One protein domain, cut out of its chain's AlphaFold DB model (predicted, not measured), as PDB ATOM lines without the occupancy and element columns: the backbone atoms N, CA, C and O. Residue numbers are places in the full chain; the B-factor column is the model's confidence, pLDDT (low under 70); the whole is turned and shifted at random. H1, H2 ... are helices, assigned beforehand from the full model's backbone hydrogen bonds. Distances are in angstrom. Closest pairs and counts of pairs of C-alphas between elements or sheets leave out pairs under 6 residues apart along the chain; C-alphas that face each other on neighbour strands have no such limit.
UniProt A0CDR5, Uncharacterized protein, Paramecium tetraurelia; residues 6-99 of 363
ATOM      1  N   LEU A   6     -23.202 -27.543 -21.760       54.44
ATOM      2  CA  LEU A   6     -21.848 -27.208 -22.183       54.44
ATOM      3  C   LEU A   6     -20.898 -27.185 -20.982       54.44
ATOM      4  O   LEU A   6     -19.822 -27.791 -21.021       54.44
ATOM      5  N   ASP A   7     -21.306 -26.513 -19.909       57.31
ATOM      6  CA  ASP A   7     -20.526 -26.382 -18.682       57.31
ATOM      7  C   ASP A   7     -20.379 -27.734 -17.976       57.31
ATOM      8  O   ASP A   7     -19.323 -28.050 -17.426       57.31
ATOM      9  N   TYR A   8     -21.403 -28.586 -18.049       63.16
ATOM     10  CA  TYR A   8     -21.347 -29.938 -17.502       63.16
ATOM     11  C   TYR A   8     -20.343 -30.827 -18.255       63.16
ATOM     12  O   TYR A   8     -19.529 -31.514 -17.629       63.16
ATOM     13  N   CYS A   9     -20.342 -30.782 -19.594       59.72
ATOM     14  CA  CYS A   9     -19.354 -31.493 -20.417       59.72
ATOM     15  C   CYS A   9     -17.916 -31.076 -20.071       59.72
ATOM     16  O   CYS A   9     -17.013 -31.914 -20.040       59.72
ATOM     17  N   GLN A  10     -17.703 -29.796 -19.768       59.84
ATOM     18  CA  GLN A  10     -16.405 -29.295 -19.324       59.84
ATOM     19  C   GLN A  10     -16.044 -29.747 -17.923       59.84
ATOM     20  O   GLN A  10     -14.952 -30.272 -17.734       59.84
ATOM     21  N   ALA A  11     -16.942 -29.580 -16.951       63.94
ATOM     22  CA  ALA A  11     -16.702 -29.957 -15.563       63.94
ATOM     23  C   ALA A  11     -16.307 -31.439 -15.438       63.94
ATOM     24  O   ALA A  11     -15.453 -31.804 -14.628       63.94
ATOM     25  N   LEU A  12     -16.859 -32.311 -16.286       63.50
ATOM     26  CA  LEU A  12     -16.465 -33.720 -16.337       63.50
ATOM     27  C   LEU A  12     -15.007 -33.946 -16.763       63.50
ATOM     28  O   LEU A  12     -14.366 -34.866 -16.240       63.50
ATOM     29  N   ASN A  13     -14.507 -33.121 -17.683       59.41
ATOM     30  CA  ASN A  13     -13.180 -33.231 -18.288       59.41
ATOM     31  C   ASN A  13     -12.133 -32.321 -17.625       59.41
ATOM     32  O   ASN A  13     -10.936 -32.515 -17.828       59.41
ATOM     33  N   TYR A  14     -12.564 -31.356 -16.811       58.72
ATOM     34  CA  TYR A  14     -11.697 -30.355 -16.207       58.72
ATOM     35  C   TYR A  14     -10.817 -30.957 -15.105       58.72
ATOM     36  O   TYR A  14     -11.298 -31.504 -14.107       58.72
ATOM     37  N   LYS A  15      -9.500 -30.850 -15.295       58.09
ATOM     38  CA  LYS A  15      -8.469 -31.295 -14.354       58.09
ATOM     39  C   LYS A  15      -7.365 -30.247 -14.281       58.09
ATOM     40  O   LYS A  15      -6.961 -29.712 -15.308       58.09
ATOM     41  N   VAL A  16      -6.827 -30.025 -13.087       50.69
ATOM     42  CA  VAL A  16      -5.584 -29.272 -12.874       50.69
ATOM     43  C   VAL A  16      -4.555 -30.241 -12.308       50.69
ATOM     44  O   VAL A  16      -4.826 -30.922 -11.320       50.69
ATOM     45  N   ASN A  17      -3.403 -30.368 -12.973       67.12
ATOM     46  CA  ASN A  17      -2.346 -31.333 -12.629       67.12
ATOM     47  C   ASN A  17      -2.876 -32.771 -12.454       67.12
ATOM     48  O   ASN A  17      -2.528 -33.479 -11.512       67.12
ATOM     49  N   GLY A  18      -3.803 -33.182 -13.325       66.00
ATOM     50  CA  GLY A  18      -4.419 -34.512 -13.292       66.00
ATOM     51  C   GLY A  18      -5.491 -34.724 -12.212       66.00
ATOM     52  O   GLY A  18      -6.169 -35.754 -12.247       66.00
ATOM     53  N   LYS A  19      -5.714 -33.763 -11.304       58.72
ATOM     54  CA  LYS A  19      -6.718 -33.845 -10.229       58.72
ATOM     55  C   LYS A  19      -7.954 -32.998 -10.547       58.72
ATOM     56  O   LYS A  19      -7.850 -31.907 -11.107       58.72
ATOM     57  N   LYS A  20      -9.139 -33.503 -10.190       59.00
ATOM     58  CA  LYS A  20     -10.381 -32.714 -10.232       59.00
ATOM     59  C   LYS A  20     -10.361 -31.677  -9.109       59.00
ATOM     60  O   LYS A  20      -9.994 -32.011  -7.985       59.00
ATOM     61  N   ILE A  21     -10.755 -30.441  -9.411       61.88
ATOM     62  CA  ILE A  21     -10.853 -29.375  -8.405       61.88
ATOM     63  C   ILE A  21     -12.069 -29.628  -7.504       61.88
ATOM     64  O   ILE A  21     -13.089 -30.121  -7.974       61.88
ATOM     65  N   ILE A  22     -11.965 -29.275  -6.220       63.19
ATOM     66  CA  ILE A  22     -12.988 -29.499  -5.183       63.19
ATOM     67  C   ILE A  22     -14.378 -29.020  -5.628       63.19
ATOM     68  O   ILE A  22     -15.313 -29.816  -5.624       63.19
ATOM     69  N   TRP A  23     -14.492 -27.792  -6.148       62.53
ATOM     70  CA  TRP A  23     -15.785 -27.241  -6.577       62.53
ATOM     71  C   TRP A  23     -16.458 -28.059  -7.693       62.53
ATOM     72  O   TRP A  23     -17.682 -28.098  -7.780       62.53
ATOM     73  N   VAL A  24     -15.684 -28.756  -8.538       62.38
ATOM     74  CA  VAL A  24     -16.234 -29.645  -9.577       62.38
ATOM     75  C   VAL A  24     -16.975 -30.812  -8.929       62.38
ATOM     76  O   VAL A  24     -18.027 -31.217  -9.418       62.38
ATOM     77  N   ASN A  25     -16.453 -31.351  -7.826       67.56
ATOM     78  CA  ASN A  25     -17.122 -32.425  -7.097       67.56
ATOM     79  C   ASN A  25     -18.415 -31.922  -6.450       67.56
ATOM     80  O   ASN A  25     -19.433 -32.599  -6.575       67.56
ATOM     81  N   ASP A  26     -18.401 -30.726  -5.863       67.38
ATOM     82  CA  ASP A  26     -19.588 -30.118  -5.247       67.38
ATOM     83  C   ASP A  26     -20.702 -29.893  -6.280       67.38
ATOM     84  O   ASP A  26     -21.871 -30.204  -6.048       67.38
ATOM     85  N   VAL A  27     -20.336 -29.425  -7.476       64.56
ATOM     86  CA  VAL A  27     -21.274 -29.221  -8.586       64.56
ATOM     87  C   VAL A  27     -21.819 -30.543  -9.129       64.56
ATOM     88  O   VAL A  27     -23.015 -30.646  -9.416       64.56
ATOM     89  N   LEU A  28     -20.977 -31.572  -9.265       69.31
ATOM     90  CA  LEU A  28     -21.431 -32.900  -9.684       69.31
ATOM     91  C   LEU A  28     -22.393 -33.495  -8.648       69.31
ATOM     92  O   LEU A  28     -23.480 -33.926  -9.030       69.31
ATOM     93  N   GLN A  29     -22.058 -33.433  -7.356       75.19
ATOM     94  CA  GLN A  29     -22.926 -33.886  -6.262       75.19
ATOM     95  C   GLN A  29     -24.257 -33.131  -6.220       75.19
ATOM     96  O   GLN A  29     -25.307 -33.737  -6.004       75.19
ATOM     97  N   TYR A  30     -24.241 -31.820  -6.454       74.12
ATOM     98  CA  TYR A  30     -25.464 -31.029  -6.527       74.12
ATOM     99  C   TYR A  30     -26.348 -31.464  -7.703       74.12
ATOM    100  O   TYR A  30     -27.536 -31.723  -7.517       74.12
ATOM    101  N   ASN A  31     -25.775 -31.617  -8.901       69.25
ATOM    102  CA  ASN A  31     -26.518 -32.030 -10.096       69.25
ATOM    103  C   ASN A  31     -27.108 -33.446  -9.975       69.25
ATOM    104  O   ASN A  31     -28.184 -33.694 -10.519       69.25
ATOM    105  N   MET A  32     -26.457 -34.356  -9.239       80.38
ATOM    106  CA  MET A  32     -26.977 -35.708  -8.979       80.38
ATOM    107  C   MET A  32     -28.371 -35.700  -8.344       80.38
ATOM    108  O   MET A  32     -29.179 -36.572  -8.657       80.38
ATOM    109  N   LYS A  33     -28.675 -34.705  -7.497       82.75
ATOM    110  CA  LYS A  33     -29.978 -34.580  -6.821       82.75
ATOM    111  C   LYS A  33     -31.142 -34.366  -7.796       82.75
ATOM    112  O   LYS A  33     -32.289 -34.578  -7.425       82.75
ATOM    113  N   PHE A  34     -30.850 -33.972  -9.036       81.88
ATOM    114  CA  PHE A  34     -31.834 -33.609 -10.058       81.88
ATOM    115  C   PHE A  34     -31.794 -34.541 -11.276       81.88
ATOM    116  O   PHE A  34     -32.143 -34.137 -12.389       81.88
ATOM    117  N   ALA A  35     -31.329 -35.780 -11.102       86.12
ATOM    118  CA  ALA A  35     -31.376 -36.781 -12.159       86.12
ATOM    119  C   ALA A  35     -32.833 -37.117 -12.526       86.12
ATOM    120  O   ALA A  35     -33.627 -37.489 -11.667       86.12
ATOM    121  N   CYS A  36     -33.195 -37.019 -13.809       87.75
ATOM    122  CA  CYS A  36     -34.572 -37.266 -14.253       87.75
ATOM    123  C   CYS A  36     -34.941 -38.753 -14.378       87.75
ATOM    124  O   CYS A  36     -36.113 -39.081 -14.523       87.75
ATOM    125  N   SER A  37     -33.947 -39.645 -14.397       91.38
ATOM    126  CA  SER A  37     -34.116 -41.093 -14.541       91.38
ATOM    127  C   SER A  37     -32.800 -41.829 -14.263       91.38
ATOM    128  O   SER A  37     -31.737 -41.217 -14.130       91.38
ATOM    129  N   VAL A  38     -32.848 -43.166 -14.258       91.75
ATOM    130  CA  VAL A  38     -31.647 -44.015 -14.176       91.75
ATOM    131  C   VAL A  38     -30.702 -43.756 -15.360       91.75
ATOM    132  O   VAL A  38     -29.491 -43.670 -15.168       91.75
ATOM    133  N   LYS A  39     -31.246 -43.518 -16.562       91.50
ATOM    134  CA  LYS A  39     -30.505 -43.121 -17.773       91.50
ATOM    135  C   LYS A  39     -30.329 -41.599 -17.891       91.50
ATOM    136  O   LYS A  39     -30.316 -41.053 -18.986       91.50
ATOM    137  N   CYS A  40     -30.237 -40.872 -16.779       89.56
ATOM    138  CA  CYS A  40     -29.951 -39.439 -16.811       89.56
ATOM    139  C   CYS A  40     -28.446 -39.176 -16.926       89.56
ATOM    140  O   CYS A  40     -27.647 -39.847 -16.270       89.56
ATOM    141  N   TYR A  41     -28.049 -38.152 -17.685       85.31
ATOM    142  CA  TYR A  41     -26.644 -37.740 -17.772       85.31
ATOM    143  C   TYR A  41     -26.066 -37.272 -16.427       85.31
ATOM    144  O   TYR A  41     -24.866 -37.381 -16.204       85.31
ATOM    145  N   LYS A  42     -26.924 -36.796 -15.512       85.25
ATOM    146  CA  LYS A  42     -26.550 -36.368 -14.154       85.25
ATOM    147  C   LYS A  42     -26.239 -37.554 -13.229       85.25
ATOM    148  O   LYS A  42     -25.590 -37.356 -12.202       85.25
ATOM    149  N   ASN A  43     -26.652 -38.776 -13.590       87.12
ATOM    150  CA  ASN A  43     -26.436 -39.987 -12.797       87.12
ATOM    151  C   ASN A  43     -24.971 -40.480 -12.908       87.12
ATOM    152  O   ASN A  43     -24.529 -40.790 -14.020       87.12
ATOM    153  N   PRO A  44     -24.228 -40.627 -11.789       82.56
ATOM    154  CA  PRO A  44     -22.824 -41.048 -11.787       82.56
ATOM    155  C   PRO A  44     -22.554 -42.388 -12.459       82.56
ATOM    156  O   PRO A  44     -21.493 -42.564 -13.063       82.56
ATOM    157  N   ASN A  45     -23.518 -43.312 -12.412       86.75
ATOM    158  CA  ASN A  45     -23.380 -44.631 -13.032       86.75
ATOM    159  C   ASN A  45     -23.167 -44.534 -14.552       86.75
ATOM    160  O   ASN A  45     -22.530 -45.399 -15.149       86.75
ATOM    161  N   ASN A  46     -23.613 -43.438 -15.171       84.69
ATOM    162  CA  ASN A  46     -23.476 -43.202 -16.604       84.69
ATOM    163  C   ASN A  46     -22.174 -42.461 -16.972       84.69
ATOM    164  O   ASN A  46     -21.840 -42.348 -18.152       84.69
ATOM    165  N   TYR A  47     -21.387 -41.976 -16.001       81.06
ATOM    166  CA  TYR A  47     -20.217 -41.125 -16.276       81.06
ATOM    167  C   TYR A  47     -19.125 -41.853 -17.060       81.06
ATOM    168  O   TYR A  47     -18.426 -41.232 -17.859       81.06
ATOM    169  N   ASN A  48     -18.975 -43.163 -16.868       79.12
ATOM    170  CA  ASN A  48     -18.020 -43.958 -17.641       79.12
ATOM    171  C   ASN A  48     -18.396 -44.012 -19.125       79.12
ATOM    172  O   ASN A  48     -17.514 -43.941 -19.974       79.12
ATOM    173  N   GLN A  49     -19.690 -44.086 -19.441       77.12
ATOM    174  CA  GLN A  49     -20.173 -44.031 -20.818       77.12
ATOM    175  C   GLN A  49     -20.007 -42.626 -21.402       77.12
ATOM    176  O   GLN A  49     -19.513 -42.489 -22.515       77.12
ATOM    177  N   ILE A  50     -20.311 -41.585 -20.623       75.38
ATOM    178  CA  ILE A  50     -20.123 -40.187 -21.037       75.38
ATOM    179  C   ILE A  50     -18.652 -39.868 -21.329       75.38
ATOM    180  O   ILE A  50     -18.363 -39.104 -22.245       75.38
ATOM    181  N   LYS A  51     -17.706 -40.432 -20.572       72.06
ATOM    182  CA  LYS A  51     -16.267 -40.193 -20.772       72.06
ATOM    183  C   LYS A  51     -15.695 -40.884 -22.007       72.06
ATOM    184  O   LYS A  51     -14.668 -40.437 -22.505       72.06
ATOM    185  N   LYS A  52     -16.320 -41.956 -22.499       71.75
ATOM    186  CA  LYS A  52     -15.860 -42.630 -23.721       71.75
ATOM    187  C   LYS A  52     -16.032 -41.694 -24.927       71.75
ATOM    188  O   LYS A  52     -16.998 -40.934 -25.009       71.75
ATOM    189  N   ASN A  53     -15.074 -41.750 -25.852       59.72
ATOM    190  CA  ASN A  53     -15.136 -41.024 -27.127       59.72
ATOM    191  C   ASN A  53     -15.877 -41.814 -28.216       59.72
ATOM    192  O   ASN A  53     -16.254 -41.236 -29.227       59.72
ATOM    193  N   ASN A  54     -16.126 -43.109 -27.998       61.88
ATOM    194  CA  ASN A  54     -16.875 -43.940 -28.936       61.88
ATOM    195  C   ASN A  54     -18.368 -43.736 -28.709       61.88
ATOM    196  O   ASN A  54     -18.917 -44.162 -27.688       61.88
ATOM    197  N   LEU A  55     -18.998 -43.059 -29.659       62.38
ATOM    198  CA  LEU A  55     -20.418 -42.758 -29.626       62.38
ATOM    199  C   LEU A  55     -21.230 -43.846 -30.340       62.38
ATOM    200  O   LEU A  55     -20.773 -44.389 -31.348       62.38
ATOM    201  N   PRO A  56     -22.418 -44.193 -29.821       66.56
ATOM    202  CA  PRO A  56     -23.300 -45.156 -30.466       66.56
ATOM    203  C   PRO A  56     -23.721 -44.701 -31.879       66.56
ATOM    204  O   PRO A  56     -24.191 -43.579 -32.058       66.56
ATOM    205  N   GLN A  57     -23.587 -45.582 -32.879       60.62
ATOM    206  CA  GLN A  57     -23.965 -45.314 -34.283       60.62
ATOM    207  C   GLN A  57     -25.466 -45.001 -34.459       60.62
ATOM    208  O   GLN A  57     -25.856 -44.273 -35.366       60.62
ATOM    209  N   ASN A  58     -26.312 -45.476 -33.544       66.25
ATOM    210  CA  ASN A  58     -27.759 -45.245 -33.533       66.25
ATOM    211  C   ASN A  58     -28.183 -43.819 -33.106       66.25
ATOM    212  O   ASN A  58     -29.374 -43.561 -32.962       66.25
ATOM    213  N   LEU A  59     -27.243 -42.884 -32.901       68.44
ATOM    214  CA  LEU A  59     -27.545 -41.474 -32.595       68.44
ATOM    215  C   LEU A  59     -27.811 -40.610 -33.842       68.44
ATOM    216  O   LEU A  59     -28.300 -39.486 -33.710       68.44
ATOM    217  N   LEU A  60     -27.513 -41.102 -35.049       66.31
ATOM    218  CA  LEU A  60     -27.707 -40.348 -36.296       66.31
ATOM    219  C   LEU A  60     -29.186 -40.098 -36.614       66.31
ATOM    220  O   LEU A  60     -29.539 -39.006 -37.057       66.31
ATOM    221  N   ASP A  61     -30.053 -41.071 -36.331       67.69
ATOM    222  CA  ASP A  61     -31.498 -40.911 -36.509       67.69
ATOM    223  C   ASP A  61     -32.056 -39.886 -35.516       67.69
ATOM    224  O   ASP A  61     -32.819 -39.003 -35.896       67.69
ATOM    225  N   MET A  62     -31.564 -39.900 -34.271       74.44
ATOM    226  CA  MET A  62     -31.894 -38.881 -33.269       74.44
ATOM    227  C   MET A  62     -31.445 -37.474 -33.684       74.44
ATOM    228  O   MET A  62     -32.186 -36.520 -33.455       74.44
ATOM    229  N   LYS A  63     -30.266 -37.328 -34.314       73.44
ATOM    230  CA  LYS A  63     -29.727 -36.030 -34.777       73.44
ATOM    231  C   LYS A  63     -30.669 -35.316 -35.749       73.44
ATOM    232  O   LYS A  63     -30.695 -34.091 -35.767       73.44
ATOM    233  N   LYS A  64     -31.436 -36.067 -36.544       74.00
ATOM    234  CA  LYS A  64     -32.419 -35.510 -37.488       74.00
ATOM    235  C   LYS A  64     -33.715 -35.066 -36.807       74.00
ATOM    236  O   LYS A  64     -34.438 -34.253 -37.368       74.00
ATOM    237  N   THR A  65     -34.021 -35.618 -35.635       71.94
ATOM    238  CA  THR A  65     -35.330 -35.472 -34.978       71.94
ATOM    239  C   THR A  65     -35.291 -34.554 -33.759       71.94
ATOM    240  O   THR A  65     -36.321 -34.001 -33.384       71.94
ATOM    241  N   ILE A  66     -34.130 -34.395 -33.119       72.88
ATOM    242  CA  ILE A  66     -33.985 -33.631 -31.876       72.88
ATOM    243  C   ILE A  66     -32.991 -32.503 -32.077       72.88
ATOM    244  O   ILE A  66     -31.834 -32.716 -32.446       72.88
ATOM    245  N   LYS A  67     -33.431 -31.302 -31.724       73.12
ATOM    246  CA  LYS A  67     -32.575 -30.139 -31.587       73.12
ATOM    247  C   LYS A  67     -32.127 -30.001 -30.128       73.12
ATOM    248  O   LYS A  67     -32.917 -30.198 -29.211       73.12
ATOM    249  N   ILE A  68     -30.843 -29.722 -29.909       73.56
ATOM    250  CA  ILE A  68     -30.256 -29.614 -28.569       73.56
ATOM    251  C   ILE A  68     -30.257 -28.147 -28.131       73.56
ATOM    252  O   ILE A  68     -29.265 -27.440 -28.281       73.56
ATOM    253  N   ASP A  69     -31.386 -27.683 -27.615       65.12
ATOM    254  CA  ASP A  69     -31.595 -26.298 -27.171       65.12
ATOM    255  C   ASP A  69     -31.963 -26.158 -25.690       65.12
ATOM    256  O   ASP A  69     -31.849 -25.080 -25.109       65.12
ATOM    257  N   GLN A  70     -32.348 -27.259 -25.052       70.81
ATOM    258  CA  GLN A  70     -32.723 -27.309 -23.644       70.81
ATOM    259  C   GLN A  70     -31.880 -28.337 -22.875       70.81
ATOM    260  O   GLN A  70     -31.128 -29.130 -23.449       70.81
ATOM    261  N   ASP A  71     -32.004 -28.350 -21.541       76.88
ATOM    262  CA  ASP A  71     -31.378 -29.388 -20.710       76.88
ATOM    263  C   ASP A  71     -31.836 -30.783 -21.198       76.88
ATOM    264  O   ASP A  71     -33.039 -31.001 -21.380       76.88
ATOM    265  N   PRO A  72     -30.927 -31.764 -21.378       84.19
ATOM    266  CA  PRO A  72     -31.300 -33.091 -21.871       84.19
ATOM    267  C   PRO A  72     -32.371 -33.808 -21.043       84.19
ATOM    268  O   PRO A  72     -33.033 -34.709 -21.547       84.19
ATOM    269  N   CYS A  73     -32.563 -33.447 -19.770       82.25
ATOM    270  CA  CYS A  73     -33.660 -33.964 -18.950       82.25
ATOM    271  C   CYS A  73     -35.025 -33.459 -19.423       82.25
ATOM    272  O   CYS A  73     -36.007 -34.186 -19.297       82.25
ATOM    273  N   ILE A  74     -35.094 -32.222 -19.921       82.69
ATOM    274  CA  ILE A  74     -36.308 -31.613 -20.473       82.69
ATOM    275  C   ILE A  74     -36.585 -32.231 -21.841       82.69
ATOM    276  O   ILE A  74     -37.665 -32.775 -22.057       82.69
ATOM    277  N   LEU A  75     -35.578 -32.258 -22.717       82.19
ATOM    278  CA  LEU A  75     -35.701 -32.846 -24.054       82.19
ATOM    279  C   LEU A  75     -36.099 -34.328 -24.007       82.19
ATOM    280  O   LEU A  75     -36.891 -34.777 -24.832       82.19
ATOM    281  N   ALA A  76     -35.626 -35.081 -23.009       88.19
ATOM    282  CA  ALA A  76     -36.024 -36.477 -22.810       88.19
ATOM    283  C   ALA A  76     -37.531 -36.644 -22.577       88.19
ATOM    284  O   ALA A  76     -38.127 -37.617 -23.038       88.19
ATOM    285  N   LYS A  77     -38.163 -35.687 -21.888       86.69
ATOM    286  CA  LYS A  77     -39.615 -35.696 -21.659       86.69
ATOM    287  C   LYS A  77     -40.392 -35.364 -22.933       86.69
ATOM    288  O   LYS A  77     -41.474 -35.905 -23.124       86.69
ATOM    289  N   LEU A  78     -39.838 -34.505 -23.788       83.88
ATOM    290  CA  LEU A  78     -40.487 -34.032 -25.013       83.88
ATOM    291  C   LEU A  78     -40.373 -35.035 -26.169       83.88
ATOM    292  O   LEU A  78     -41.353 -35.297 -26.858       83.88
ATOM    293  N   HIS A  79     -39.196 -35.635 -26.364       82.50
ATOM    294  CA  HIS A  79     -38.889 -36.401 -27.577       82.50
ATOM    295  C   HIS A  79     -38.927 -37.929 -27.403       82.50
ATOM    296  O   HIS A  79     -38.564 -38.648 -28.326       82.50
ATOM    297  N   LYS A  80     -39.364 -38.455 -26.246       81.00
ATOM    298  CA  LYS A  80     -39.413 -39.906 -25.933       81.00
ATOM    299  C   LYS A  80     -38.068 -40.650 -26.059       81.00
ATOM    300  O   LYS A  80     -38.049 -41.878 -26.110       81.00
ATOM    301  N   PHE A  81     -36.945 -39.936 -26.058       87.00
ATOM    302  CA  PHE A  81     -35.607 -40.519 -25.957       87.00
ATOM    303  C   PHE A  81     -35.089 -40.428 -24.526       87.00
ATOM    304  O   PHE A  81     -35.489 -39.554 -23.757       87.00
ATOM    305  N   ASP A  82     -34.169 -41.316 -24.152       90.44
ATOM    306  CA  ASP A  82     -33.547 -41.213 -22.842       90.44
ATOM    307  C   ASP A  82     -32.556 -40.039 -22.773       90.44
ATOM    308  O   ASP A  82     -31.897 -39.649 -23.740       90.44
ATOM    309  N   CYS A  83     -32.464 -39.472 -21.577       90.00
ATOM    310  CA  CYS A  83     -31.687 -38.277 -21.282       90.00
ATOM    311  C   CYS A  83     -30.182 -38.442 -21.561       90.00
ATOM    312  O   CYS A  83     -29.533 -37.492 -22.000       90.00
ATOM    313  N   LEU A  84     -29.623 -39.634 -21.339       88.56
ATOM    314  CA  LEU A  84     -28.225 -39.941 -21.626       88.56
ATOM    315  C   LEU A  84     -27.963 -39.949 -23.134       88.56
ATOM    316  O   LEU A  84     -26.976 -39.360 -23.565       88.56
ATOM    317  N   SER A  85     -28.840 -40.550 -23.936       87.19
ATOM    318  CA  SER A  85     -28.715 -40.551 -25.399       87.19
ATOM    319  C   SER A  85     -28.761 -39.133 -25.982       87.19
ATOM    320  O   SER A  85     -27.913 -38.778 -26.801       87.19
ATOM    321  N   ILE A  86     -29.673 -38.281 -25.498       84.44
ATOM    322  CA  ILE A  86     -29.740 -36.861 -25.892       84.44
ATOM    323  C   ILE A  86     -28.460 -36.117 -25.486       84.44
ATOM    324  O   ILE A  86     -27.905 -35.352 -26.271       84.44
ATOM    325  N   PHE A  87     -27.946 -36.369 -24.280       85.38
ATOM    326  CA  PHE A  87     -26.686 -35.781 -23.826       85.38
ATOM    327  C   PHE A  87     -25.491 -36.225 -24.684       85.38
ATOM    328  O   PHE A  87     -24.619 -35.421 -25.004       85.38
ATOM    329  N   LEU A  88     -25.429 -37.500 -25.074       83.81
ATOM    330  CA  LEU A  88     -24.372 -38.016 -25.944       83.81
ATOM    331  C   LEU A  88     -24.436 -37.388 -27.345       83.81
ATOM    332  O   LEU A  88     -23.394 -37.023 -27.887       83.81
ATOM    333  N   LEU A  89     -25.639 -37.189 -27.891       81.12
ATOM    334  CA  LEU A  89     -25.849 -36.439 -29.133       81.12
ATOM    335  C   LEU A  89     -25.386 -34.977 -29.006       81.12
ATOM    336  O   LEU A  89     -24.705 -34.461 -29.888       81.12
ATOM    337  N   ALA A  90     -25.689 -34.321 -27.889       78.50
ATOM    338  CA  ALA A  90     -25.211 -32.970 -27.622       78.50
ATOM    339  C   ALA A  90     -23.683 -32.880 -27.532       78.50
ATOM    340  O   ALA A  90     -23.070 -31.971 -28.090       78.50
ATOM    341  N   LYS A  91     -23.052 -33.851 -26.859       77.50
ATOM    342  CA  LYS A  91     -21.591 -33.961 -26.773       77.50
ATOM    343  C   LYS A  91     -20.968 -34.142 -28.165       77.50
ATOM    344  O   LYS A  91     -19.927 -33.552 -28.437       77.50
ATOM    345  N   LEU A  92     -21.605 -34.928 -29.037       76.94
ATOM    346  CA  LEU A  92     -21.216 -35.085 -30.443       76.94
ATOM    347  C   LEU A  92     -21.242 -33.759 -31.198       76.94
ATOM    348  O   LEU A  92     -20.221 -33.362 -31.748       76.94
ATOM    349  N   GLN A  93     -22.383 -33.066 -31.181       74.88
ATOM    350  CA  GLN A  93     -22.543 -31.778 -31.863       74.88
ATOM    351  C   GLN A  93     -21.534 -30.744 -31.351       74.88
ATOM    352  O   GLN A  93     -20.951 -30.003 -32.135       74.88
ATOM    353  N   TYR A  94     -21.266 -30.732 -30.044       73.19
ATOM    354  CA  TYR A  94     -20.235 -29.871 -29.474       73.19
ATOM    355  C   TYR A  94     -18.830 -30.197 -29.995       73.19
ATOM    356  O   TYR A  94     -18.062 -29.282 -30.281       73.19
ATOM    357  N   ASN A  95     -18.482 -31.481 -30.109       71.69
ATOM    358  CA  ASN A  95     -17.189 -31.889 -30.653       71.69
ATOM    359  C   ASN A  95     -17.053 -31.496 -32.130       71.69
ATOM    360  O   ASN A  95     -16.011 -30.967 -32.493       71.69
ATOM    361  N   GLU A  96     -18.091 -31.694 -32.950       73.50
ATOM    362  CA  GLU A  96     -18.115 -31.239 -34.352       73.50
ATOM    363  C   GLU A  96     -17.868 -29.721 -34.436       73.50
ATOM    364  O   GLU A  96     -16.909 -29.287 -35.070       73.50
ATOM    365  N   LEU A  97     -18.637 -28.925 -33.680       68.75
ATOM    366  CA  LEU A  97     -18.457 -27.470 -33.596       68.75
ATOM    367  C   LEU A  97     -17.057 -27.069 -33.111       68.75
ATOM    368  O   LEU A  97     -16.515 -26.051 -33.538       68.75
ATOM    369  N   ARG A  98     -16.464 -27.841 -32.191       71.06
ATOM    370  CA  ARG A  98     -15.110 -27.593 -31.681       71.06
ATOM    371  C   ARG A  98     -14.052 -27.857 -32.744       71.06
ATOM    372  O   ARG A  98     -13.101 -27.086 -32.819       71.06
ATOM    373  N   GLU A  99     -14.191 -28.918 -33.528       76.31
ATOM    374  CA  GLU A  99     -13.264 -29.210 -34.623       76.31
ATOM    375  C   GLU A  99     -13.348 -28.136 -35.714       76.31
ATOM    376  O   GLU A  99     -12.309 -27.621 -36.127       76.31
TER     377      GLU A  99
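AT A GLANCE: This is residues 6 to 99 of the 363 residues of an uncharacterized protein of Paramecium tetraurelia (UniProt A0CDR5). Short helices gather loosely about the longer H6: H4 and H5 pack on its first half; H2 lies beyond H1. The printed part has 94 residues with six named helices: all helix. It is compact, radius of gyration of the C-alphas 13.3 A, spanning 39 by 32 by 21 A.

HOW THE PARTS SIT: Start at H1, residues 6 to 13, near H2, 22 to 32; closest C-alphas 11 and 24, 6.0 A. H3, 44 to 51, is near H6, 83 to 99; closest C-alphas 50 and 88, 6.8 A. H4, 59 to 65, touches H6 residues 85 to 89 alone; closest C-alphas 59 and 89, 6.3 A. H5, 72 to 79, touches H6 residues 83 to 87 alone; closest C-alphas 76 and 83, 4.9 A. H2 and H6 have every O i to N i+4 pair within hydrogen-bond range.

IN THESE COORDINATES: Find H1 beginning at C-alpha 6, (-21.848, -27.208, -22.183); H6 runs 24.5 A to C-alpha 99, (-13.264, -29.210, -34.623).

THE WHOLE: The printed part has no cut; the link H2 to H3 is long; residues 6 to 28 are among those under pLDDT 70.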